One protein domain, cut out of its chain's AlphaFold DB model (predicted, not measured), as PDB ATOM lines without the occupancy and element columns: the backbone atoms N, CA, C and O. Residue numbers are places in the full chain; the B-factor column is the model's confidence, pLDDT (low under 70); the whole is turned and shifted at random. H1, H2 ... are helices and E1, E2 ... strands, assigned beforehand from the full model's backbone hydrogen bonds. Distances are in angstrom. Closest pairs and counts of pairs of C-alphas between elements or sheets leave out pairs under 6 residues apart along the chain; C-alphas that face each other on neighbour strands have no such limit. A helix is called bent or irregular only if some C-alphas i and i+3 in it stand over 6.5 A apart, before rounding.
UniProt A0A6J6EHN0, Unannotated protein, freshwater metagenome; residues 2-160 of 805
ATOM      1  N   ALA A   2      36.939  23.559 -31.948       84.00
ATOM      2  CA  ALA A   2      36.471  24.084 -33.248       84.00
ATOM      3  C   ALA A   2      37.513  23.934 -34.381       84.00
ATOM      4  O   ALA A   2      37.184  23.481 -35.473       84.00
ATOM      5  N   ILE A   3      38.786  24.220 -34.082       85.75
ATOM      6  CA  ILE A   3      39.922  23.967 -34.989       85.75
ATOM      7  C   ILE A   3      40.062  22.466 -35.283       85.75
ATOM      8  O   ILE A   3      40.174  22.063 -36.429       85.75
ATOM      9  N   GLU A   4      40.006  21.634 -34.245       82.50
ATOM     10  CA  GLU A   4      40.120  20.172 -34.336       82.50
ATOM     11  C   GLU A   4      39.047  19.552 -35.242       82.50
ATOM     12  O   GLU A   4      39.381  18.771 -36.124       82.50
ATOM     13  N   GLN A   5      37.782  19.960 -35.091       80.31
ATOM     14  CA  GLN A   5      36.684  19.480 -35.926       80.31
ATOM     15  C   GLN A   5      36.864  19.901 -37.390       80.31
ATOM     16  O   GLN A   5      36.707  19.078 -38.287       80.31
ATOM     17  N   ARG A   6      37.264  21.154 -37.644       79.81
ATOM     18  CA  ARG A   6      37.511  21.644 -39.008       79.81
ATOM     19  C   ARG A   6      38.695  20.946 -39.678       79.81
ATOM     20  O   ARG A   6      38.612  20.609 -40.856       79.81
ATOM     21  N   LEU A   7      39.780  20.717 -38.937       79.44
ATOM     22  CA  LEU A   7      40.942  19.983 -39.439       79.44
ATOM     23  C   LEU A   7      40.588  18.522 -39.714       79.44
ATOM     24  O   LEU A   7      40.978  18.001 -40.751       79.44
ATOM     25  N   GLN A   8      39.795  17.887 -38.850       78.44
ATOM     26  CA  GLN A   8      39.336  16.517 -39.064       78.44
ATOM     27  C   GLN A   8      38.427  16.396 -40.299       78.44
ATOM     28  O   GLN A   8      38.611  15.482 -41.097       78.44
ATOM     29  N   GLU A   9      37.491  17.328 -40.500       76.88
ATOM     30  CA  GLU A   9      36.584  17.337 -41.660       76.88
ATOM     31  C   GLU A   9      37.308  17.611 -42.989       76.88
ATOM     32  O   GLU A   9      36.929  17.052 -44.019       76.88
ATOM     33  N   LYS A  10      38.346  18.459 -42.990       73.75
ATOM     34  CA  LYS A  10      39.089  18.811 -44.211       73.75
ATOM     35  C   LYS A  10      40.245  17.874 -44.546       73.75
ATOM     36  O   LYS A  10      40.526  17.683 -45.726       73.75
ATOM     37  N   LEU A  11      40.946  17.356 -43.539       70.88
ATOM     38  CA  LEU A  11      42.182  16.586 -43.722       70.88
ATOM     39  C   LEU A  11      41.982  15.076 -43.542       70.88
ATOM     40  O   LEU A  11      42.926  14.336 -43.789       70.88
ATOM     41  N   ASP A  12      40.791  14.621 -43.128       69.62
ATOM     42  CA  ASP A  12      40.459  13.209 -42.845       69.62
ATOM     43  C   ASP A  12      41.467  12.524 -41.895       69.62
ATOM     44  O   ASP A  12      41.767  11.334 -41.986       69.62
ATOM     45  N   MET A  13      42.043  13.302 -40.973       66.25
ATOM     46  CA  MET A  13      43.079  12.855 -40.041       66.25
ATOM     47  C   MET A  13      42.832  13.416 -38.641       66.25
ATOM     48  O   MET A  13      42.385  14.551 -38.469       66.25
ATOM     49  N   HIS A  14      43.162  12.623 -37.622       65.50
ATOM     50  CA  HIS A  14      43.111  13.057 -36.228       65.50
ATOM     51  C   HIS A  14      44.344  13.901 -35.883       65.50
ATOM     52  O   HIS A  14      45.469  13.404 -35.909       65.50
ATOM     53  N   VAL A  15      44.119  15.170 -35.539       71.62
ATOM     54  CA  VAL A  15      45.150  16.102 -35.060       71.62
ATOM     55  C   VAL A  15      45.074  16.172 -33.539       71.62
ATOM     56  O   VAL A  15      44.013  16.457 -32.984       71.62
ATOM     57  N   GLU A  16      46.191  15.929 -32.855       75.06
ATOM     58  CA  GLU A  16      46.262  16.097 -31.401       75.06
ATOM     59  C   GLU A  16      46.355  17.590 -31.058       75.06
ATOM     60  O   GLU A  16      47.237  18.302 -31.549       75.06
ATOM     61  N   VAL A  17      45.439  18.058 -30.207       79.00
ATOM     62  CA  VAL A  17      45.344  19.463 -29.793       79.00
ATOM     63  C   VAL A  17      45.490  19.579 -28.281       79.00
ATOM     64  O   VAL A  17      44.753  18.947 -27.525       79.00
ATOM     65  N   MET A  18      46.388  20.455 -27.833       77.94
ATOM     66  CA  MET A  18      46.482  20.903 -26.444       77.94
ATOM     67  C   MET A  18      46.266  22.414 -26.383       77.94
ATOM     68  O   MET A  18      46.587  23.140 -27.319       77.94
ATOM     69  N   TRP A  19      45.711  22.902 -25.282       82.75
ATOM     70  CA  TRP A  19      45.501  24.326 -25.052       82.75
ATOM     71  C   TRP A  19      45.914  24.689 -23.627       82.75
ATOM     72  O   TRP A  19      45.848  23.859 -22.718       82.75
ATOM     73  N   SER A  20      46.352  25.927 -23.449       81.75
ATOM     74  CA  SER A  20      46.578  26.572 -22.158       81.75
ATOM     75  C   SER A  20      46.026  27.999 -22.216       81.75
ATOM     76  O   SER A  20      45.491  28.419 -23.244       81.75
ATOM     77  N   ASP A  21      46.179  28.756 -21.130       82.44
ATOM     78  CA  ASP A  21      45.789  30.170 -21.094       82.44
ATOM     79  C   ASP A  21      46.571  31.028 -22.114       82.44
ATOM     80  O   ASP A  21      46.053  32.029 -22.605       82.44
ATOM     81  N   ASP A  22      47.787  30.602 -22.483       83.75
ATOM     82  CA  ASP A  22      48.716  31.370 -23.323       83.75
ATOM     83  C   ASP A  22      48.744  30.914 -24.795       83.75
ATOM     84  O   ASP A  22      49.481  31.480 -25.607       83.75
ATOM     85  N   GLY A  23      47.972  29.889 -25.175       87.94
ATOM     86  CA  GLY A  23      47.900  29.463 -26.573       87.94
ATOM     87  C   GLY A  23      47.383  28.049 -26.821       87.94
ATOM     88  O   GLY A  23      46.988  27.315 -25.917       87.94
ATOM     89  N   ILE A  24      47.398  27.668 -28.101       87.44
ATOM     90  CA  ILE A  24      46.970  26.358 -28.600       87.44
ATOM     91  C   ILE A  24      48.156  25.704 -29.310       87.44
ATOM     92  O   ILE A  24      48.792  26.324 -30.159       87.44
ATOM     93  N   VAL A  25      48.439  24.449 -28.964       86.06
ATOM     94  CA  VAL A  25      49.479  23.614 -29.572       86.06
ATOM     95  C   VAL A  25      48.808  22.527 -30.400       86.06
ATOM     96  O   VAL A  25      47.902  21.839 -29.928       86.06
ATOM     97  N   LEU A  26      49.266  22.377 -31.639       83.06
ATOM     98  CA  LEU A  26      48.772  21.397 -32.598       83.06
ATOM     99  C   LEU A  26      49.938  20.519 -33.034       83.06
ATOM    100  O   LEU A  26      50.980  21.042 -33.434       83.06
ATOM    101  N   ARG A  27      49.764  19.198 -32.983       80.00
ATOM    102  CA  ARG A  27      50.751  18.255 -33.512       80.00
ATOM    103  C   ARG A  27      50.282  17.700 -34.846       80.00
ATOM    104  O   ARG A  27      49.244  17.045 -34.921       80.00
ATOM    105  N   LEU A  28      51.083  17.937 -35.878       77.62
ATOM    106  CA  LEU A  28      50.825  17.438 -37.221       77.62
ATOM    107  C   LEU A  28      51.501  16.075 -37.442       77.62
ATOM    108  O   LEU A  28      52.552  15.808 -36.849       77.62
ATOM    109  N   PRO A  29      50.915  15.198 -38.272       69.38
ATOM    110  CA  PRO A  29      51.577  13.989 -38.754       69.38
ATOM    111  C   PRO A  29      52.845  14.323 -39.554       69.38
ATOM    112  O   PRO A  29      52.881  15.335 -40.247       69.38
ATOM    113  N   GLU A  30      53.845  13.433 -39.549       57.62
ATOM    114  CA  GLU A  30      55.119  13.618 -40.282       57.62
ATOM    115  C   GLU A  30      54.952  13.819 -41.801       57.62
ATOM    116  O   GLU A  30      55.877  14.261 -42.471       57.62
ATOM    117  N   SER A  31      53.785  13.497 -42.362       64.50
ATOM    118  CA  SER A  31      53.468  13.694 -43.778       64.50
ATOM    119  C   SER A  31      53.081  15.132 -44.146       64.50
ATOM    120  O   SER A  31      52.785  15.382 -45.314       64.50
ATOM    121  N   MET A  32      53.002  16.055 -43.180       65.69
ATOM    122  CA  MET A  32      52.510  17.417 -43.392       65.69
ATOM    123  C   MET A  32      53.432  18.450 -42.745       65.69
ATOM    124  O   MET A  32      53.546  18.517 -41.524       65.69
ATOM    125  N   ASP A  33      54.030  19.296 -43.581       63.09
ATOM    126  CA  ASP A  33      55.022  20.279 -43.138       63.09
ATOM    127  C   ASP A  33      54.398  21.610 -42.673       63.09
ATOM    128  O   ASP A  33      55.022  22.341 -41.908       63.09
ATOM    129  N   ALA A  34      53.172  21.942 -43.107       69.75
ATOM    130  CA  ALA A  34      52.476  23.170 -42.711       69.75
ATOM    131  C   ALA A  34      50.953  23.090 -42.926       69.75
ATOM    132  O   ALA A  34      50.472  22.363 -43.796       69.75
ATOM    133  N   ILE A  35      50.205  23.903 -42.171       76.62
ATOM    134  CA  ILE A  35      48.787  24.215 -42.413       76.62
ATOM    135  C   ILE A  35      48.693  25.692 -42.803       76.62
ATOM    136  O   ILE A  35      49.371  26.533 -42.211       76.62
ATOM    137  N   ASP A  36      47.839  26.008 -43.777       79.12
ATOM    138  CA  ASP A  36      47.545  27.395 -44.131       79.12
ATOM    139  C   ASP A  36      46.916  28.145 -42.943       79.12
ATOM    140  O   ASP A  36      46.007  27.653 -42.274       79.12
ATOM    141  N   VAL A  37      47.389  29.363 -42.689       79.12
ATOM    142  CA  VAL A  37      46.935  30.208 -41.578       79.12
ATOM    143  C   VAL A  37      45.433  30.481 -41.664       79.12
ATOM    144  O   VAL A  37      44.762  30.584 -40.635       79.12
ATOM    145  N   ASP A  38      44.900  30.553 -42.884       78.38
ATOM    146  CA  ASP A  38      43.480  30.781 -43.139       78.38
ATOM    147  C   ASP A  38      42.591  29.642 -42.603       78.38
ATOM    148  O   ASP A  38      41.407  29.855 -42.337       78.38
ATOM    149  N   GLU A  39      43.143  28.450 -42.345       77.56
ATOM    150  CA  GLU A  39      42.396  27.345 -41.730       77.56
ATOM    151  C   GLU A  39      42.101  27.557 -40.241       77.56
ATOM    152  O   GLU A  39      41.159  26.965 -39.707       77.56
ATOM    153  N   PHE A  40      42.849  28.439 -39.573       78.69
ATOM    154  CA  PHE A  40      42.592  28.827 -38.183       78.69
ATOM    155  C   PHE A  40      41.561  29.955 -38.063       78.69
ATOM    156  O   PHE A  40      41.078  30.233 -36.962       78.69
ATOM    157  N   ILE A  41      41.197  30.599 -39.177       83.50
ATOM    158  CA  ILE A  41      40.202  31.671 -39.215       83.50
ATOM    159  C   ILE A  41      38.822  31.048 -39.444       83.50
ATOM    160  O   ILE A  41      38.425  30.719 -40.560       83.50
ATOM    161  N   LEU A  42      38.081  30.883 -38.352       85.19
ATOM    162  CA  LEU A  42      36.707  30.393 -38.378       85.19
ATOM    163  C   LEU A  42      35.716  31.550 -38.551       85.19
ATOM    164  O   LEU A  42      35.955  32.648 -38.040       85.19
ATOM    165  N   ASP A  43      34.586  31.305 -39.219       85.62
ATOM    166  CA  ASP A  43      33.537  32.320 -39.331       85.62
ATOM    167  C   ASP A  43      32.872  32.545 -37.954       85.62
ATOM    168  O   ASP A  43      32.375  31.579 -37.359       85.62
ATOM    169  N   PRO A  44      32.846  33.788 -37.424       85.44
ATOM    170  CA  PRO A  44      32.188  34.110 -36.155       85.44
ATOM    171  C   PRO A  44      30.743  33.611 -36.055       85.44
ATOM    172  O   PRO A  44      30.294  33.276 -34.954       85.44
ATOM    173  N   ASP A  45      30.034  33.572 -37.185       83.56
ATOM    174  CA  ASP A  45      28.630  33.184 -37.269       83.56
ATOM    175  C   ASP A  45      28.461  31.648 -37.199       83.56
ATOM    176  O   ASP A  45      27.448  31.160 -36.694       83.56
ATOM    177  N   GLU A  46      29.485  30.878 -37.591       85.25
ATOM    178  CA  GLU A  46      29.491  29.404 -37.596       85.25
ATOM    179  C   GLU A  46      30.063  28.795 -36.303       85.25
ATOM    180  O   GLU A  46      29.635  27.726 -35.861       85.25
ATOM    181  N   VAL A  47      31.009  29.474 -35.638       85.50
ATOM    182  CA  VAL A  47      31.715  28.927 -34.458       85.50
ATOM    183  C   VAL A  47      30.775  28.535 -33.327       85.50
ATOM    184  O   VAL A  47      31.009  27.538 -32.640       85.50
ATOM    185  N   ARG A  48      29.682  29.274 -33.140       82.62
ATOM    186  CA  ARG A  48      28.700  28.950 -32.105       82.62
ATOM    187  C   ARG A  48      28.028  27.601 -32.362       82.62
ATOM    188  O   ARG A  48      27.811  26.843 -31.414       82.62
ATOM    189  N   GLU A  49      27.703  27.301 -33.612       83.31
ATOM    190  CA  GLU A  49      27.074  26.038 -33.999       83.31
ATOM    191  C   GLU A  49      28.065  24.874 -33.890       83.31
ATOM    192  O   GLU A  49      27.727  23.839 -33.310       83.31
ATOM    193  N   ILE A  50      29.313  25.082 -34.322       85.00
ATOM    194  CA  ILE A  50      30.407  24.106 -34.194       85.00
ATOM    195  C   ILE A  50      30.635  23.752 -32.719       85.00
ATOM    196  O   ILE A  50      30.639  22.580 -32.345       85.00
ATOM    197  N   ILE A  51      30.752  24.763 -31.849       84.69
ATOM    198  CA  ILE A  51      30.930  24.554 -30.407       84.69
ATOM    199  C   ILE A  51      29.742  23.797 -29.822       84.69
ATOM    200  O   ILE A  51      29.939  22.844 -29.075       84.69
ATOM    201  N   THR A  52      28.517  24.186 -30.171       81.00
ATOM    202  CA  THR A  52      27.305  23.557 -29.624       81.00
ATOM    203  C   THR A  52      27.176  22.093 -30.059       81.00
ATOM    204  O   THR A  52      26.752  21.257 -29.262       81.00
ATOM    205  N   THR A  53      27.574  21.775 -31.291       80.81
ATOM    206  CA  THR A  53      27.496  20.423 -31.863       80.81
ATOM    207  C   THR A  53      28.607  19.509 -31.341       80.81
ATOM    208  O   THR A  53      28.344  18.351 -31.024       80.81
ATOM    209  N   GLY A  54      29.833  20.022 -31.203       81.06
ATOM    210  CA  GLY A  54      30.985  19.253 -30.720       81.06
ATOM    211  C   GLY A  54      31.033  19.077 -29.199       81.06
ATOM    212  O   GLY A  54      31.569  18.086 -28.703       81.06
ATOM    213  N   LEU A  55      30.434  19.999 -28.436       83.44
ATOM    214  CA  LEU A  55      30.498  20.017 -26.972       83.44
ATOM    215  C   LEU A  55      30.092  18.685 -26.299       83.44
ATOM    216  O   LEU A  55      30.834  18.254 -25.411       83.44
ATOM    217  N   PRO A  56      29.002  17.984 -26.689       80.62
ATOM    218  CA  PRO A  56      28.589  16.730 -26.049       80.62
ATOM    219  C   PRO A  56      29.614  15.591 -26.131       80.62
ATOM    220  O   PRO A  56      29.560  14.670 -25.317       80.62
ATOM    221  N   LEU A  57      30.539  15.649 -27.095       75.56
ATOM    222  CA  LEU A  57      31.592  14.651 -27.300       75.56
ATOM    223  C   LEU A  57      32.822  14.899 -26.410       75.56
ATOM    224  O   LEU A  57      33.714  14.057 -26.334       75.56
ATOM    225  N   THR A  58      32.874  16.037 -25.715       81.69
ATOM    226  CA  THR A  58      34.032  16.423 -24.903       81.69
ATOM    227  C   THR A  58      34.011  15.809 -23.503       81.69
ATOM    228  O   THR A  58      32.968  15.614 -22.869       81.69
ATOM    229  N   SER A  59      35.205  15.579 -22.954       81.56
ATOM    230  CA  SER A  59      35.388  15.152 -21.562       81.56
ATOM    231  C   SER A  59      34.893  16.201 -20.553       81.56
ATOM    232  O   SER A  59      34.366  15.837 -19.496       81.56
ATOM    233  N   LEU A  60      34.994  17.492 -20.897       84.25
ATOM    234  CA  LEU A  60      34.475  18.609 -20.104       84.25
ATOM    235  C   LEU A  60      32.956  18.509 -19.926       84.25
ATOM    236  O   LEU A  60      32.465  18.600 -18.800       84.25
ATOM    237  N   PHE A  61      32.216  18.265 -21.010       85.56
ATOM    238  CA  PHE A  61      30.762  18.137 -20.951       85.56
ATOM    239  C   PHE A  61      30.332  16.953 -20.082       85.56
ATOM    240  O   PHE A  61      29.461  17.097 -19.225       85.56
ATOM    241  N   ALA A  62      30.995  15.800 -20.212       82.88
ATOM    242  CA  ALA A  62      30.732  14.642 -19.359       82.88
ATOM    243  C   ALA A  62      31.015  14.927 -17.867       82.88
ATOM    244  O   ALA A  62      30.290  14.457 -16.983       82.88
ATOM    245  N   ALA A  63      32.055  15.716 -17.570       85.56
ATOM    246  CA  ALA A  63      32.381  16.130 -16.209       85.56
ATOM    247  C   ALA A  63      31.327  17.084 -15.627       85.56
ATOM    248  O   ALA A  63      30.868  16.854 -14.504       85.56
ATOM    249  N   ARG A  64      30.902  18.091 -16.399       89.88
ATOM    250  CA  ARG A  64      29.875  19.061 -15.996       89.88
ATOM    251  C   ARG A  64      28.501  18.423 -15.867       89.88
ATOM    252  O   ARG A  64      27.854  18.607 -14.843       89.88
ATOM    253  N   PHE A  65      28.120  17.543 -16.792       90.62
ATOM    254  CA  PHE A  65      26.861  16.801 -16.712       90.62
ATOM    255  C   PHE A  65      26.745  16.017 -15.403       90.62
ATOM    256  O   PHE A  65      25.696  16.012 -14.757       90.62
ATOM    257  N   ARG A  66      27.847  15.403 -14.957       90.50
ATOM    258  CA  ARG A  66      27.911  14.712 -13.664       90.50
ATOM    259  C   ARG A  66      27.705  15.651 -12.487       90.50
ATOM    260  O   ARG A  66      27.018  15.277 -11.538       90.50
ATOM    261  N   GLU A  67      28.291  16.841 -12.525       88.75
ATOM    262  CA  GLU A  67      28.122  17.854 -11.483       88.75
ATOM    263  C   GLU A  67      26.689  18.386 -11.449       88.75
ATOM    264  O   GLU A  67      26.087  18.420 -10.375       88.75
ATOM    265  N   CYS A  68      26.099  18.714 -12.601       90.81
ATOM    266  CA  CYS A  68      24.705  19.145 -12.713       90.81
ATOM    267  C   CYS A  68      23.739  18.045 -12.237       90.81
ATOM    268  O   CYS A  68      22.873  18.305 -11.401       90.81
ATOM    269  N   ALA A  69      23.926  16.793 -12.675       89.25
ATOM    270  CA  ALA A  69      23.094  15.656 -12.271       89.25
ATOM    271  C   ALA A  69      23.222  15.328 -10.773       89.25
ATOM    272  O   ALA A  69      22.235  14.970 -10.122       89.25
ATOM    273  N   ALA A  70      24.426  15.456 -10.204       85.50
ATOM    274  CA  ALA A  70      24.655  15.277  -8.773       85.50
ATOM    275  C   ALA A  70      24.017  16.403  -7.943       85.50
ATOM    276  O   ALA A  70      23.410  16.124  -6.906       85.50
ATOM    277  N   ARG A  71      24.133  17.656  -8.405       87.69
ATOM    278  CA  ARG A  71      23.568  18.858  -7.770       87.69
ATOM    279  C   ARG A  71      22.041  18.845  -7.794       87.69
ATOM    280  O   ARG A  71      21.419  19.163  -6.789       87.69
ATOM    281  N   ALA A  72      21.455  18.371  -8.892       90.19
ATOM    282  CA  ALA A  72      20.017  18.158  -9.044       90.19
ATOM    283  C   ALA A  72      19.489  16.906  -8.313       90.19
ATOM    284  O   ALA A  72      18.301  16.608  -8.395       90.19
ATOM    285  N   LEU A  73      20.355  16.161  -7.609       87.69
ATOM    286  CA  LEU A  73      20.014  14.939  -6.866       87.69
ATOM    287  C   LEU A  73      19.408  13.814  -7.728       87.69
ATOM    288  O   LEU A  73      18.749  12.918  -7.207       87.69
ATOM    289  N   LEU A  74      19.673  13.821  -9.037       86.75
ATOM    290  CA  LEU A  74      19.157  12.825  -9.984       86.75
ATOM    291  C   LEU A  74      20.004  11.554 -10.035       86.75
ATOM    292  O   LEU A  74      19.551  10.516 -10.515       86.75
ATOM    293  N   LEU A  75      21.237  11.615  -9.529       84.38
ATOM    294  CA  LEU A  75      22.065  10.429  -9.368       84.38
ATOM    295  C   LEU A  75      21.596   9.658  -8.122       84.38
ATOM    296  O   LEU A  75      21.733  10.175  -7.006       84.38
ATOM    297  N   PRO A  76      21.074   8.424  -8.269       73.25
ATOM    298  CA  PRO A  76      20.549   7.662  -7.144       73.25
ATOM    299  C   PRO A  76      21.651   7.444  -6.106       73.25
ATOM    300  O   PRO A  76      22.792   7.140  -6.463       73.25
ATOM    301  N   ARG A  77      21.330   7.586  -4.816       71.56
ATOM    302  CA  ARG A  77      22.258   7.351  -3.696       71.56
ATOM    303  C   ARG A  77      21.946   6.008  -3.043       71.56
ATOM    304  O   ARG A  77      20.788   5.639  -2.909       71.56
ATOM    305  N   ARG A  78      22.983   5.256  -2.650       61.06
ATOM    306  CA  ARG A  78      22.819   3.928  -2.019       61.06
ATOM    307  C   ARG A  78      22.467   4.032  -0.528       61.06
ATOM    308  O   ARG A  78      21.826   3.135   0.002       61.06
ATOM    309  N   ARG A  79      22.874   5.128   0.125       67.50
ATOM    310  CA  ARG A  79      22.437   5.541   1.464       67.50
ATOM    311  C   ARG A  79      22.297   7.074   1.522       67.50
ATOM    312  O   ARG A  79      23.081   7.747   0.848       67.50
ATOM    313  N   PRO A  80      21.327   7.640   2.264       64.25
ATOM    314  CA  PRO A  80      21.116   9.093   2.331       64.25
ATOM    315  C   PRO A  80      22.230   9.859   3.065       64.25
ATOM    316  O   PRO A  80      22.448  11.036   2.786       64.25
ATOM    317  N   ASP A  81      22.933   9.188   3.978       68.12
ATOM    318  CA  ASP A  81      23.874   9.739   4.962       68.12
ATOM    319  C   ASP A  81      25.340   9.782   4.494       68.12
ATOM    320  O   ASP A  81      26.192  10.334   5.188       68.12
ATOM    321  N   GLN A  82      25.664   9.235   3.316       65.81
ATOM    322  CA  GLN A  82      27.043   9.138   2.826       65.81
ATOM    323  C   GLN A  82      27.209   9.699   1.409       65.81
ATOM    324  O   GLN A  82      26.395   9.469   0.510       65.81
ATOM    325  N   ARG A  83      28.314  10.426   1.180       62.47
ATOM    326  CA  ARG A  83      28.701  10.881  -0.165       62.47
ATOM    327  C   ARG A  83      29.030   9.663  -1.034       62.47
ATOM    328  O   ARG A  83      29.802   8.796  -0.641       62.47
ATOM    329  N   THR A  84      28.439   9.596  -2.227       70.25
ATOM    330  CA  THR A  84      28.690   8.499  -3.179       70.25
ATOM    331  C   THR A  84      30.123   8.606  -3.719       70.25
ATOM    332  O   THR A  84      30.494   9.704  -4.139       70.25
ATOM    333  N   PRO A  85      30.914   7.517  -3.752       75.19
ATOM    334  CA  PRO A  85      32.265   7.523  -4.315       75.19
ATOM    335  C   PRO A  85      32.297   8.078  -5.747       75.19
ATOM    336  O   PRO A  85      31.416   7.774  -6.554       75.19
ATOM    337  N   LEU A  86      33.325   8.868  -6.077       70.44
ATOM    338  CA  LEU A  86      33.416   9.613  -7.342       70.44
ATOM    339  C   LEU A  86      33.301   8.714  -8.585       70.44
ATOM    340  O   LEU A  86      32.660   9.092  -9.563       70.44
ATOM    341  N   TRP A  87      33.860   7.503  -8.544       64.75
ATOM    342  CA  TRP A  87      33.792   6.548  -9.656       64.75
ATOM    343  C   TRP A  87      32.365   6.036  -9.916       64.75
ATOM    344  O   TRP A  87      31.947   5.950 -11.068       64.75
ATOM    345  N   GLN A  88      31.574   5.780  -8.865       74.75
ATOM    346  CA  GLN A  88      30.161   5.404  -9.010       74.75
ATOM    347  C   GLN A  88      29.337   6.573  -9.534       74.75
ATOM    348  O   GLN A  88      28.424   6.368 -10.332       74.75
ATOM    349  N   GLN A  89      29.665   7.801  -9.120       77.12
ATOM    350  CA  GLN A  89      29.050   8.994  -9.699       77.12
ATOM    351  C   GLN A  89      29.376   9.114 -11.192       77.12
ATOM    352  O   GLN A  89      28.477   9.418 -11.968       77.12
ATOM    353  N   ARG A  90      30.620   8.829 -11.611       78.88
ATOM    354  CA  ARG A  90      31.026   8.822 -13.029       78.88
ATOM    355  C   ARG A  90      30.258   7.778 -13.835       78.88
ATOM    356  O   ARG A  90      29.650   8.138 -14.833       78.88
ATOM    357  N   GLN A  91      30.197   6.531 -13.370       77.94
ATOM    358  CA  GLN A  91      29.477   5.465 -14.074       77.94
ATOM    359  C   GLN A  91      27.971   5.751 -14.178       77.94
ATOM    360  O   GLN A  91      27.383   5.636 -15.250       77.94
ATOM    361  N   ARG A  92      27.334   6.165 -13.075       81.62
ATOM    362  CA  ARG A  92      25.895   6.482 -13.064       81.62
ATOM    363  C   ARG A  92      25.572   7.694 -13.925       81.62
ATOM    364  O   ARG A  92      24.567   7.679 -14.626       81.62
ATOM    365  N   SER A  93      26.424   8.712 -13.889       85.56
ATOM    366  CA  SER A  93      26.267   9.890 -14.730       85.56
ATOM    367  C   SER A  93      26.481   9.583 -16.207       85.56
ATOM    368  O   SER A  93      25.751  10.126 -17.023       85.56
ATOM    369  N   ALA A  94      27.434   8.718 -16.560       83.44
ATOM    370  CA  ALA A  94      27.658   8.306 -17.944       83.44
ATOM    371  C   ALA A  94      26.459   7.510 -18.483       83.44
ATOM    372  O   ALA A  94      25.960   7.796 -19.569       83.44
ATOM    373  N   ASN A  95      25.925   6.581 -17.682       84.50
ATOM    374  CA  ASN A  95      24.701   5.854 -18.025       84.50
ATOM    375  C   ASN A  95      23.514   6.810 -18.198       84.50
ATOM    376  O   ASN A  95      22.800   6.723 -19.194       84.50
ATOM    377  N   LEU A  96      23.324   7.751 -17.265       87.62
ATOM    378  CA  LEU A  96      22.273   8.764 -17.370       87.62
ATOM    379  C   LEU A  96      22.454   9.635 -18.619       87.62
ATOM    380  O   LEU A  96      21.479   9.863 -19.324       87.62
ATOM    381  N   LEU A  97      23.681  10.064 -18.928       86.88
ATOM    382  CA  LEU A  97      23.992  10.867 -20.110       86.88
ATOM    383  C   LEU A  97      23.668  10.114 -21.405       86.88
ATOM    384  O   LEU A  97      23.034  10.681 -22.287       86.88
ATOM    385  N   SER A  98      24.011   8.824 -21.496       85.06
ATOM    386  CA  SER A  98      23.720   7.994 -22.678       85.06
ATOM    387  C   SER A  98      22.221   7.872 -22.992       85.06
ATOM    388  O   SER A  98      21.825   7.721 -24.149       85.06
ATOM    389  N   VAL A  99      21.370   7.957 -21.962       86.88
ATOM    390  CA  VAL A  99      19.910   7.944 -22.106       86.88
ATOM    391  C   VAL A  99      19.388   9.358 -22.348       86.88
ATOM    392  O   VAL A  99      18.580   9.560 -23.250       86.88
ATOM    393  N   ALA A 100      19.873  10.337 -21.583       85.56
ATOM    394  CA  ALA A 100      19.483  11.740 -21.682       85.56
ATOM    395  C   ALA A 100      19.820  12.352 -23.049       85.56
ATOM    396  O   ALA A 100      19.046  13.162 -23.544       85.56
ATOM    397  N   ALA A 101      20.906  11.919 -23.695       81.94
ATOM    398  CA  ALA A 101      21.293  12.359 -25.037       81.94
ATOM    399  C   ALA A 101      20.215  12.083 -26.104       81.94
ATOM    400  O   ALA A 101      20.158  12.779 -27.112       81.94
ATOM    401  N   LYS A 102      19.317  11.112 -25.874       82.62
ATOM    402  CA  LYS A 102      18.174  10.824 -26.761       82.62
ATOM    403  C   LYS A 102      17.023  11.826 -26.606       82.62
ATOM    404  O   LYS A 102      16.100  11.818 -27.417       82.62
ATOM    405  N   TYR A 103      17.063  12.666 -25.573       86.38
ATOM    406  CA  TYR A 103      16.031  13.640 -25.228       86.38
ATOM    407  C   TYR A 103      16.662  15.039 -25.121       86.38
ATOM    408  O   TYR A 103      17.012  15.469 -24.023       86.38
ATOM    409  N   PRO A 104      16.785  15.785 -26.236       77.25
ATOM    410  CA  PRO A 104      17.437  17.102 -26.254       77.25
ATOM    411  C   PRO A 104      16.818  18.130 -25.293       77.25
ATOM    412  O   PRO A 104      17.473  19.080 -24.882       77.25
ATOM    413  N   THR A 105      15.558  17.931 -24.900       84.81
ATOM    414  CA  THR A 105      14.831  18.772 -23.942       84.81
ATOM    415  C   THR A 105      15.060  18.385 -22.476       84.81
ATOM    416  O   THR A 105      14.438  18.968 -21.588       84.81
ATOM    417  N   PHE A 106      15.928  17.406 -22.185       89.31
ATOM    418  CA  PHE A 106      16.206  16.980 -20.816       89.31
ATOM    419  C   PHE A 106      16.848  18.128 -20.012       89.31
ATOM    420  O   PHE A 106      17.931  18.587 -20.383       89.31
ATOM    421  N   PRO A 107      16.252  18.578 -18.888       90.12
ATOM    422  CA  PRO A 107      16.677  19.805 -18.208       90.12
ATOM    423  C   PRO A 107      18.150  19.841 -17.791       90.12
ATOM    424  O   PRO A 107      18.784  20.886 -17.866       90.12
ATOM    425  N   ILE A 108      18.724  18.703 -17.388       91.56
ATOM    426  CA  ILE A 108      20.142  18.643 -16.996       91.56
ATOM    427  C   ILE A 108      21.061  18.757 -18.198       91.56
ATOM    428  O   ILE A 108      22.144  19.315 -18.075       91.56
ATOM    429  N   LEU A 109      20.643  18.243 -19.354       87.69
ATOM    430  CA  LEU A 109      21.411  18.382 -20.584       87.69
ATOM    431  C   LEU A 109      21.437  19.856 -21.000       87.69
ATOM    432  O   LEU A 109      22.513  20.389 -21.240       87.69
ATOM    433  N   LEU A 110      20.285  20.538 -20.953       88.00
ATOM    434  CA  LEU A 110      20.187  21.979 -21.204       88.00
ATOM    435  C   LEU A 110      21.029  22.805 -20.222       88.00
ATOM    436  O   LEU A 110      21.770  23.684 -20.655       88.00
ATOM    437  N   GLU A 111      20.963  22.500 -18.922       92.19
ATOM    438  CA  GLU A 111      21.768  23.196 -17.911       92.19
ATOM    439  C   GLU A 111      23.263  22.943 -18.103       92.19
ATOM    440  O   GLU A 111      24.057  23.867 -17.994       92.19
ATOM    441  N   THR A 112      23.661  21.716 -18.449       89.94
ATOM    442  CA  THR A 112      25.071  21.394 -18.711       89.94
ATOM    443  C   THR A 112      25.587  22.156 -19.927       89.94
ATOM    444  O   THR A 112      26.684  22.709 -19.885       89.94
ATOM    445  N   THR A 113      24.796  22.217 -21.001       86.25
ATOM    446  CA  THR A 113      25.127  23.005 -22.193       86.25
ATOM    447  C   THR A 113      25.236  24.487 -21.849       86.25
ATOM    448  O   THR A 113      26.191  25.137 -22.267       86.25
ATOM    449  N   ARG A 114      24.313  25.017 -21.038       89.69
ATOM    450  CA  ARG A 114      24.365  26.402 -20.564       89.69
ATOM    451  C   ARG A 114      25.609  26.666 -19.708       89.69
ATOM    452  O   ARG A 114      26.307  27.631 -19.988       89.69
ATOM    453  N   GLU A 115      25.933  25.804 -18.740       90.50
ATOM    454  CA  GLU A 115      27.127  25.931 -17.884       90.50
ATOM    455  C   GLU A 115      28.411  25.891 -18.713       90.50
ATOM    456  O   GLU A 115      29.281  26.741 -18.551       90.50
ATOM    457  N   CYS A 116      28.518  24.972 -19.671       87.62
ATOM    458  CA  CYS A 116      29.699  24.905 -20.528       87.62
ATOM    459  C   CYS A 116      29.833  26.135 -21.438       87.62
ATOM    460  O   CYS A 116      30.933  26.654 -21.570       87.62
ATOM    461  N   ILE A 117      28.744  26.608 -22.056       84.94
ATOM    462  CA  ILE A 117      28.785  27.706 -23.039       84.94
ATOM    463  C   ILE A 117      28.870  29.093 -22.390       84.94
ATOM    464  O   ILE A 117      29.404  30.000 -23.018       84.94
ATOM    465  N   GLN A 118      28.298  29.282 -21.197       84.38
ATOM    466  CA  GLN A 118      28.199  30.599 -20.553       84.38
ATOM    467  C   GLN A 118      29.128  30.774 -19.348       84.38
ATOM    468  O   GLN A 118      29.552  31.898 -19.106       84.38
ATOM    469  N   ASP A 119      29.418  29.712 -18.585       86.62
ATOM    470  CA  ASP A 119      30.222  29.833 -17.354       86.62
ATOM    471  C   ASP A 119      31.660  29.350 -17.540       86.62
ATOM    472  O   ASP A 119      32.565  29.857 -16.881       86.62
ATOM    473  N   VAL A 120      31.878  28.333 -18.383       86.00
ATOM    474  CA  VAL A 120      33.221  27.786 -18.635       86.00
ATOM    475  C   VAL A 120      33.842  28.404 -19.879       86.00
ATOM    476  O   VAL A 120      35.003  28.801 -19.850       86.00
ATOM    477  N   PHE A 121      33.088  28.467 -20.973       86.69
ATOM    478  CA  PHE A 121      33.522  29.122 -22.197       86.69
ATOM    479  C   PHE A 121      33.042  30.566 -22.238       86.69
ATOM    480  O   PHE A 121      31.915  30.868 -21.858       86.69
ATOM    481  N   ASP A 122      33.882  31.437 -22.790       89.00
ATOM    482  CA  ASP A 122      33.496  32.790 -23.176       89.00
ATOM    483  C   ASP A 122      33.294  32.843 -24.696       89.00
ATOM    484  O   ASP A 122      34.130  33.320 -25.466       89.00
ATOM    485  N   VAL A 123      32.184  32.253 -25.152       86.62
ATOM    486  CA  VAL A 123      31.823  32.252 -26.579       86.62
ATOM    487  C   VAL A 123      31.625  33.675 -27.125       86.62
ATOM    488  O   VAL A 123      32.079  33.924 -28.243       86.62
ATOM    489  N   PRO A 124      31.012  34.632 -26.393       87.00
ATOM    490  CA  PRO A 124      30.954  36.025 -26.834       87.00
ATOM    491  C   PRO A 124      32.333  36.642 -27.101       87.00
ATOM    492  O   PRO A 124      32.522  37.211 -28.176       87.00
ATOM    493  N   ALA A 125      33.302  36.485 -26.189       90.06
ATOM    494  CA  ALA A 125      34.659  36.990 -26.403       90.06
ATOM    495  C   ALA A 125      35.349  36.301 -27.587       90.06
ATOM    496  O   ALA A 125      36.024  36.956 -28.381       90.06
ATOM    497  N   LEU A 126      35.135  34.993 -27.772       89.88
ATOM    498  CA  LEU A 126      35.647  34.276 -28.940       89.88
ATOM    499  C   LEU A 126      35.057  34.820 -30.253       89.88
ATOM    500  O   LEU A 126      35.803  35.065 -31.200       89.88
ATOM    501  N   CYS A 127      33.742  35.054 -30.318       89.62
ATOM    502  CA  CYS A 127      33.093  35.666 -31.484       89.62
ATOM    503  C   CYS A 127      33.614  37.087 -31.746       89.62
ATOM    504  O   CYS A 127      33.774  37.474 -32.907       89.62
ATOM    505  N   GLU A 128      33.908  37.859 -30.697       92.00
ATOM    506  CA  GLU A 128      34.527  39.177 -30.824       92.00
ATOM    507  C   GLU A 128      35.933  39.069 -31.425       92.00
ATOM    508  O   GLU A 128      36.207  39.729 -32.427       92.00
ATOM    509  N   ILE A 129      36.789  38.187 -30.899       92.00
ATOM    510  CA  ILE A 129      38.144  37.946 -31.423       92.00
ATOM    511  C   ILE A 129      38.090  37.509 -32.889       92.00
ATOM    512  O   ILE A 129      38.808  38.060 -33.719       92.00
ATOM    513  N   LEU A 130      37.211  36.571 -33.246       90.50
ATOM    514  CA  LEU A 130      37.063  36.116 -34.631       90.50
ATOM    515  C   LEU A 130      36.534  37.229 -35.547       90.50
ATOM    516  O   LEU A 130      36.973  37.356 -36.688       90.50
ATOM    517  N   THR A 131      35.639  38.089 -35.052       90.88
ATOM    518  CA  THR A 131      35.163  39.262 -35.804       90.88
ATOM    519  C   THR A 131      36.289  40.274 -36.005       90.88
ATOM    520  O   THR A 131      36.433  40.833 -37.094       90.88
ATOM    521  N   GLN A 132      37.113  40.488 -34.983       92.06
ATOM    522  CA  GLN A 132      38.303  41.332 -35.037       92.06
ATOM    523  C   GLN A 132      39.381  40.763 -35.982       92.06
ATOM    524  O   GLN A 132      40.032  41.516 -36.705       92.06
ATOM    525  N   LEU A 133      39.528  39.439 -36.061       89.75
ATOM    526  CA  LEU A 133      40.366  38.763 -37.055       89.75
ATOM    527  C   LEU A 133      39.812  38.934 -38.479       89.75
ATOM    528  O   LEU A 133      40.547  39.343 -39.378       89.75
ATOM    529  N   ARG A 134      38.500  38.731 -38.678       85.94
ATOM    530  CA  ARG A 134      37.805  38.905 -39.971       85.94
ATOM    531  C   ARG A 134      37.893  40.346 -40.483       85.94
ATOM    532  O   ARG A 134      38.131  40.578 -41.666       85.94
ATOM    533  N   THR A 135      37.738  41.323 -39.591       89.56
ATOM    534  CA  THR A 135      37.861  42.763 -39.898       89.56
ATOM    535  C   THR A 135      39.309  43.258 -39.938       89.56
ATOM    536  O   THR A 135      39.540  44.428 -40.244       89.56
ATOM    537  N   ARG A 136      40.286  42.371 -39.692       86.50
ATOM    538  CA  ARG A 136      41.730  42.653 -39.647       86.50
ATOM    539  C   ARG A 136      42.143  43.688 -38.591       86.50
ATOM    540  O   ARG A 136      43.197  44.307 -38.728       86.50
ATOM    541  N   SER A 137      41.348  43.878 -37.536       90.56
ATOM    542  CA  SER A 137      41.754  44.678 -36.374       90.56
ATOM    543  C   SER A 137      42.736  43.922 -35.471       90.56
ATOM    544  O   SER A 137      43.609  44.548 -34.876       90.56
ATOM    545  N   ILE A 138      42.647  42.586 -35.415       91.88
ATOM    546  CA  ILE A 138      43.711  41.714 -34.896       91.88
ATOM    547  C   ILE A 138      44.521  41.187 -36.085       91.88
ATOM    548  O   ILE A 138      43.966  40.685 -37.062       91.88
ATOM    549  N   ARG A 139      45.850  41.295 -36.000       88.62
ATOM    550  CA  ARG A 139      46.777  40.802 -37.025       88.62
ATOM    551  C   ARG A 139      47.272  39.403 -36.667       88.62
ATOM    552  O   ARG A 139      47.840  39.226 -35.594       88.62
ATOM    553  N   ILE A 140      47.158  38.463 -37.603       87.69
ATOM    554  CA  ILE A 140      47.840  37.163 -37.537       87.69
ATOM    555  C   ILE A 140      49.166  37.257 -38.297       87.69
ATOM    556  O   ILE A 140      49.235  37.882 -39.357       87.69
ATOM    557  N   VAL A 141      50.227  36.671 -37.744       88.69
ATOM    558  CA  VAL A 141      51.547  36.581 -38.379       88.69
ATOM    559  C   VAL A 141      52.010  35.133 -38.300       88.69
ATOM    560  O   VAL A 141      52.112  34.594 -37.201       88.69
ATOM    561  N   SER A 142      52.302  34.526 -39.451       86.31
ATOM    562  CA  SER A 142      53.000  33.240 -39.494       86.31
ATOM    563  C   SER A 142      54.501  33.473 -39.398       86.31
ATOM    564  O   SER A 142      55.040  34.333 -40.100       86.31
ATOM    565  N   VAL A 143      55.163  32.736 -38.509       86.62
ATOM    566  CA  VAL A 143      56.615  32.777 -38.345       86.62
ATOM    567  C   VAL A 143      57.119  31.350 -38.212       86.62
ATOM    568  O   VAL A 143      56.918  30.714 -37.178       86.62
ATOM    569  N   ASP A 144      57.840  30.892 -39.228       81.62
ATOM    570  CA  ASP A 144      58.592  29.648 -39.142       81.62
ATOM    571  C   ASP A 144      59.885  29.908 -38.380       81.62
ATOM    572  O   ASP A 144      60.728  30.721 -38.774       81.62
ATOM    573  N   THR A 145      60.027  29.235 -37.244       80.38
ATOM    574  CA  THR A 145      61.213  29.358 -36.401       80.38
ATOM    575  C   THR A 145      62.013  28.060 -36.455       80.38
ATOM    576  O   THR A 145      61.441  26.989 -36.278       80.38
ATOM    577  N   PRO A 146      63.343  28.116 -36.659       66.38
ATOM    578  CA  PRO A 146      64.177  26.913 -36.644       66.38
ATOM    579  C   PRO A 146      64.281  26.286 -35.243       66.38
ATOM    580  O   PRO A 146      64.782  25.173 -35.105       66.38
ATOM    581  N   LYS A 147      63.855  27.021 -34.204       64.00
ATOM    582  CA  LYS A 147      63.786  26.605 -32.801       64.00
ATOM    583  C   LYS A 147      62.556  27.222 -32.148       64.00
ATOM    584  O   LYS A 147      62.257  28.385 -32.421       64.00
ATOM    585  N   ALA A 148      61.912  26.489 -31.242       75.56
ATOM    586  CA  ALA A 148      60.776  26.999 -30.480       75.56
ATOM    587  C   ALA A 148      61.136  28.314 -29.765       75.56
ATOM    588  O   ALA A 148      62.154  28.405 -29.074       75.56
ATOM    589  N   SER A 149      60.293  29.337 -29.929       82.81
ATOM    590  CA  SER A 149      60.448  30.614 -29.225       82.81
ATOM    591  C   SER A 149      60.255  30.434 -27.710       82.81
ATOM    592  O   SER A 149      59.614  29.469 -27.297       82.81
ATOM    593  N   PRO A 150      60.717  31.370 -26.857       80.69
ATOM    594  CA  PRO A 150      60.503  31.278 -25.409       80.69
ATOM    595  C   PRO A 150      59.029  31.084 -25.004       80.69
ATOM    596  O   PRO A 150      58.732  30.377 -24.046       80.69
ATOM    597  N   PHE A 151      58.091  31.666 -25.761       79.38
ATOM    598  CA  PHE A 151      56.655  31.491 -25.521       79.38
ATOM    599  C   PHE A 151      56.173  30.097 -25.949       79.38
ATOM    600  O   PHE A 151      55.461  29.438 -25.196       79.38
ATOM    601  N   ALA A 152      56.624  29.603 -27.107       82.38
ATOM    602  CA  ALA A 152      56.305  28.251 -27.561       82.38
ATOM    603  C   ALA A 152      56.919  27.167 -26.653       82.38
ATOM    604  O   ALA A 152      56.297  26.134 -26.414       82.38
ATOM    605  N   GLN A 153      58.109  27.408 -26.094       73.94
ATOM    606  CA  GLN A 153      58.761  26.509 -25.138       73.94
ATOM    607  C   GLN A 153      57.947  26.350 -23.850       73.94
ATOM    608  O   GLN A 153      57.763  25.223 -23.399       73.94
ATOM    609  N   SER A 154      57.408  27.444 -23.298       75.75
ATOM    610  CA  SER A 154      56.529  27.401 -22.116       75.75
ATOM    611  C   SER A 154      55.297  26.517 -22.358       75.75
ATOM    612  O   SER A 154      54.970  25.646 -21.549       75.75
ATOM    613  N   LEU A 155      54.666  26.666 -23.528       75.25
ATOM    614  CA  LEU A 155      53.532  25.836 -23.947       75.25
ATOM    615  C   LEU A 155      53.921  24.360 -24.122       75.25
ATOM    616  O   LEU A 155      53.186  23.468 -23.700       75.25
ATOM    617  N   SER A 156      55.104  24.103 -24.684       68.81
ATOM    618  CA  SER A 156      55.640  22.754 -24.905       68.81
ATOM    619  C   SER A 156      56.043  22.056 -23.598       68.81
ATOM    620  O   SER A 156      55.988  20.835 -23.503       68.81
ATOM    621  N   PHE A 157      56.414  22.805 -22.555       60.53
ATOM    622  CA  PHE A 157      56.829  22.250 -21.263       60.53
ATOM    623  C   PHE A 157      55.670  21.576 -20.507       60.53
ATOM    624  O   PHE A 157      55.854  20.533 -19.874       60.53
ATOM    625  N   ASN A 158      54.450  22.109 -20.635       56.28
ATOM    626  CA  ASN A 158      53.246  21.496 -20.062       56.28
ATOM    627  C   ASN A 158      52.920  20.131 -20.690       56.28
ATOM    628  O   ASN A 158      52.369  19.265 -20.010       56.28
ATOM    629  N   TRP A 159      53.307  19.910 -21.951       56.16
ATOM    630  CA  TRP A 159      53.201  18.606 -22.611       56.16
ATOM    631  C   TRP A 159      54.103  17.559 -21.937       56.16
ATOM    632  O   TRP A 159      53.712  16.409 -21.765       56.16
ATOM    633  N   ILE A 160      55.294  17.963 -21.484       49.00
ATOM    634  CA  ILE A 160      56.309  17.079 -20.888       49.00
ATOM    635  C   ILE A 160      55.954  16.713 -19.445       49.00
ATOM    636  O   ILE A 160      56.120  15.563 -19.046       49.00
TER     637      ILE A 160
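Overview. This is residues 2 to 160 of the 805 residues of the protein "Unannotated protein" of freshwater metagenome (UniProt A0A6J6EHN0). An elongated, loose model has a head of three crossed helices, H4, H5 and H6, at one end and, at the other, an open group of H1, H2, H7, H8 and the small hairpin E1 and E2, in which H8 packs on the hairpin and H2 on H1; H3 packs on both H1 and H7 and runs from this group toward the head. The loop residues 78 to 83 stick out beyond the head, and the long link 135 to 149 runs round the far side from H7 to H8. The printed part has 159 residues, mostly helix, in the order H1 E1 E2 H2 H3 H4 H5 H6 H7 H8, with one antiparallel sheet E1 - E2. It is loose, with a radius of gyration of the C-alphas of 19.5 A and spans of 60 by 36 by 28 A.

Along the chain. H1, residues 2 to 11, begins at C-alpha 2 (36.471, 24.084, -33.248). E1 is residues 16 to 20, E2 residues 23 to 27 and H2 residues 37 to 40. H3, residues 44 to 57, is 21.4 A long and only just irregular: C-alphas 53 and 56 are 7.0 A apart. H4, residues 59 to 71, is 18.5 A long. H5, residues 86 to 100, is 20.1 A long and begins at C-alpha 86 (33.416, 9.613, -7.342). H6, residues 107 to 120, is 18.4 A long, H7 is residues 123 to 134, and H8, residues 150 to 160, ends at C-alpha 160 (56.309, 17.079, -20.888).

Arrangement. H3 is the hub. It touches H1, about perpendicular at 89 degrees, closest at the C-alphas of Ala 2 and Ile 50, 6.1 A. With residues 44 to 48 alone it touches H7, closest at C-alphas 44 and 127, 5.0 A. It only just touches H6, with 3 pairs of C-alphas within 8 A, closest at 52 and 113, 7.8 A. H4 touches H6 at a steep tilt of 58 degrees, opposite ways, closest at C-alphas 65 and 112, 5.3 A. H4 touches H5, about perpendicular at 82 degrees, closest at C-alphas 66 and 93, 5.2 A. H1 touches H2, closest at C-alphas 3 and 40, 6.4 A. In the hairpin E1 and E2, N 18 and O 25 are 2.9 A apart, within hydrogen-bond range. The closest C-alphas of E2 and H8, 23 and 155, are 7.2 A apart. H8 touches no helix. In H1, H4, H5 and H7 every O i to N i+4 pair is within hydrogen-bond range; in H3 6 of 10 are, in H6 9 of 10 and in H8 4 of 7, while H2 is too short for such a pair.

Size, cuts and confidence. The two C-alphas farthest apart, of Pro 80 and Pro 146, are 60.8 A apart. The printed part has no cut. The links H4 to H5 and H7 to H8 are long. Mean pLDDT of the printed part is 80.8; residues 12 to 14, 29 to 34, 78 to 83, 87, 146 to 147 and 156 to 160 are under 70.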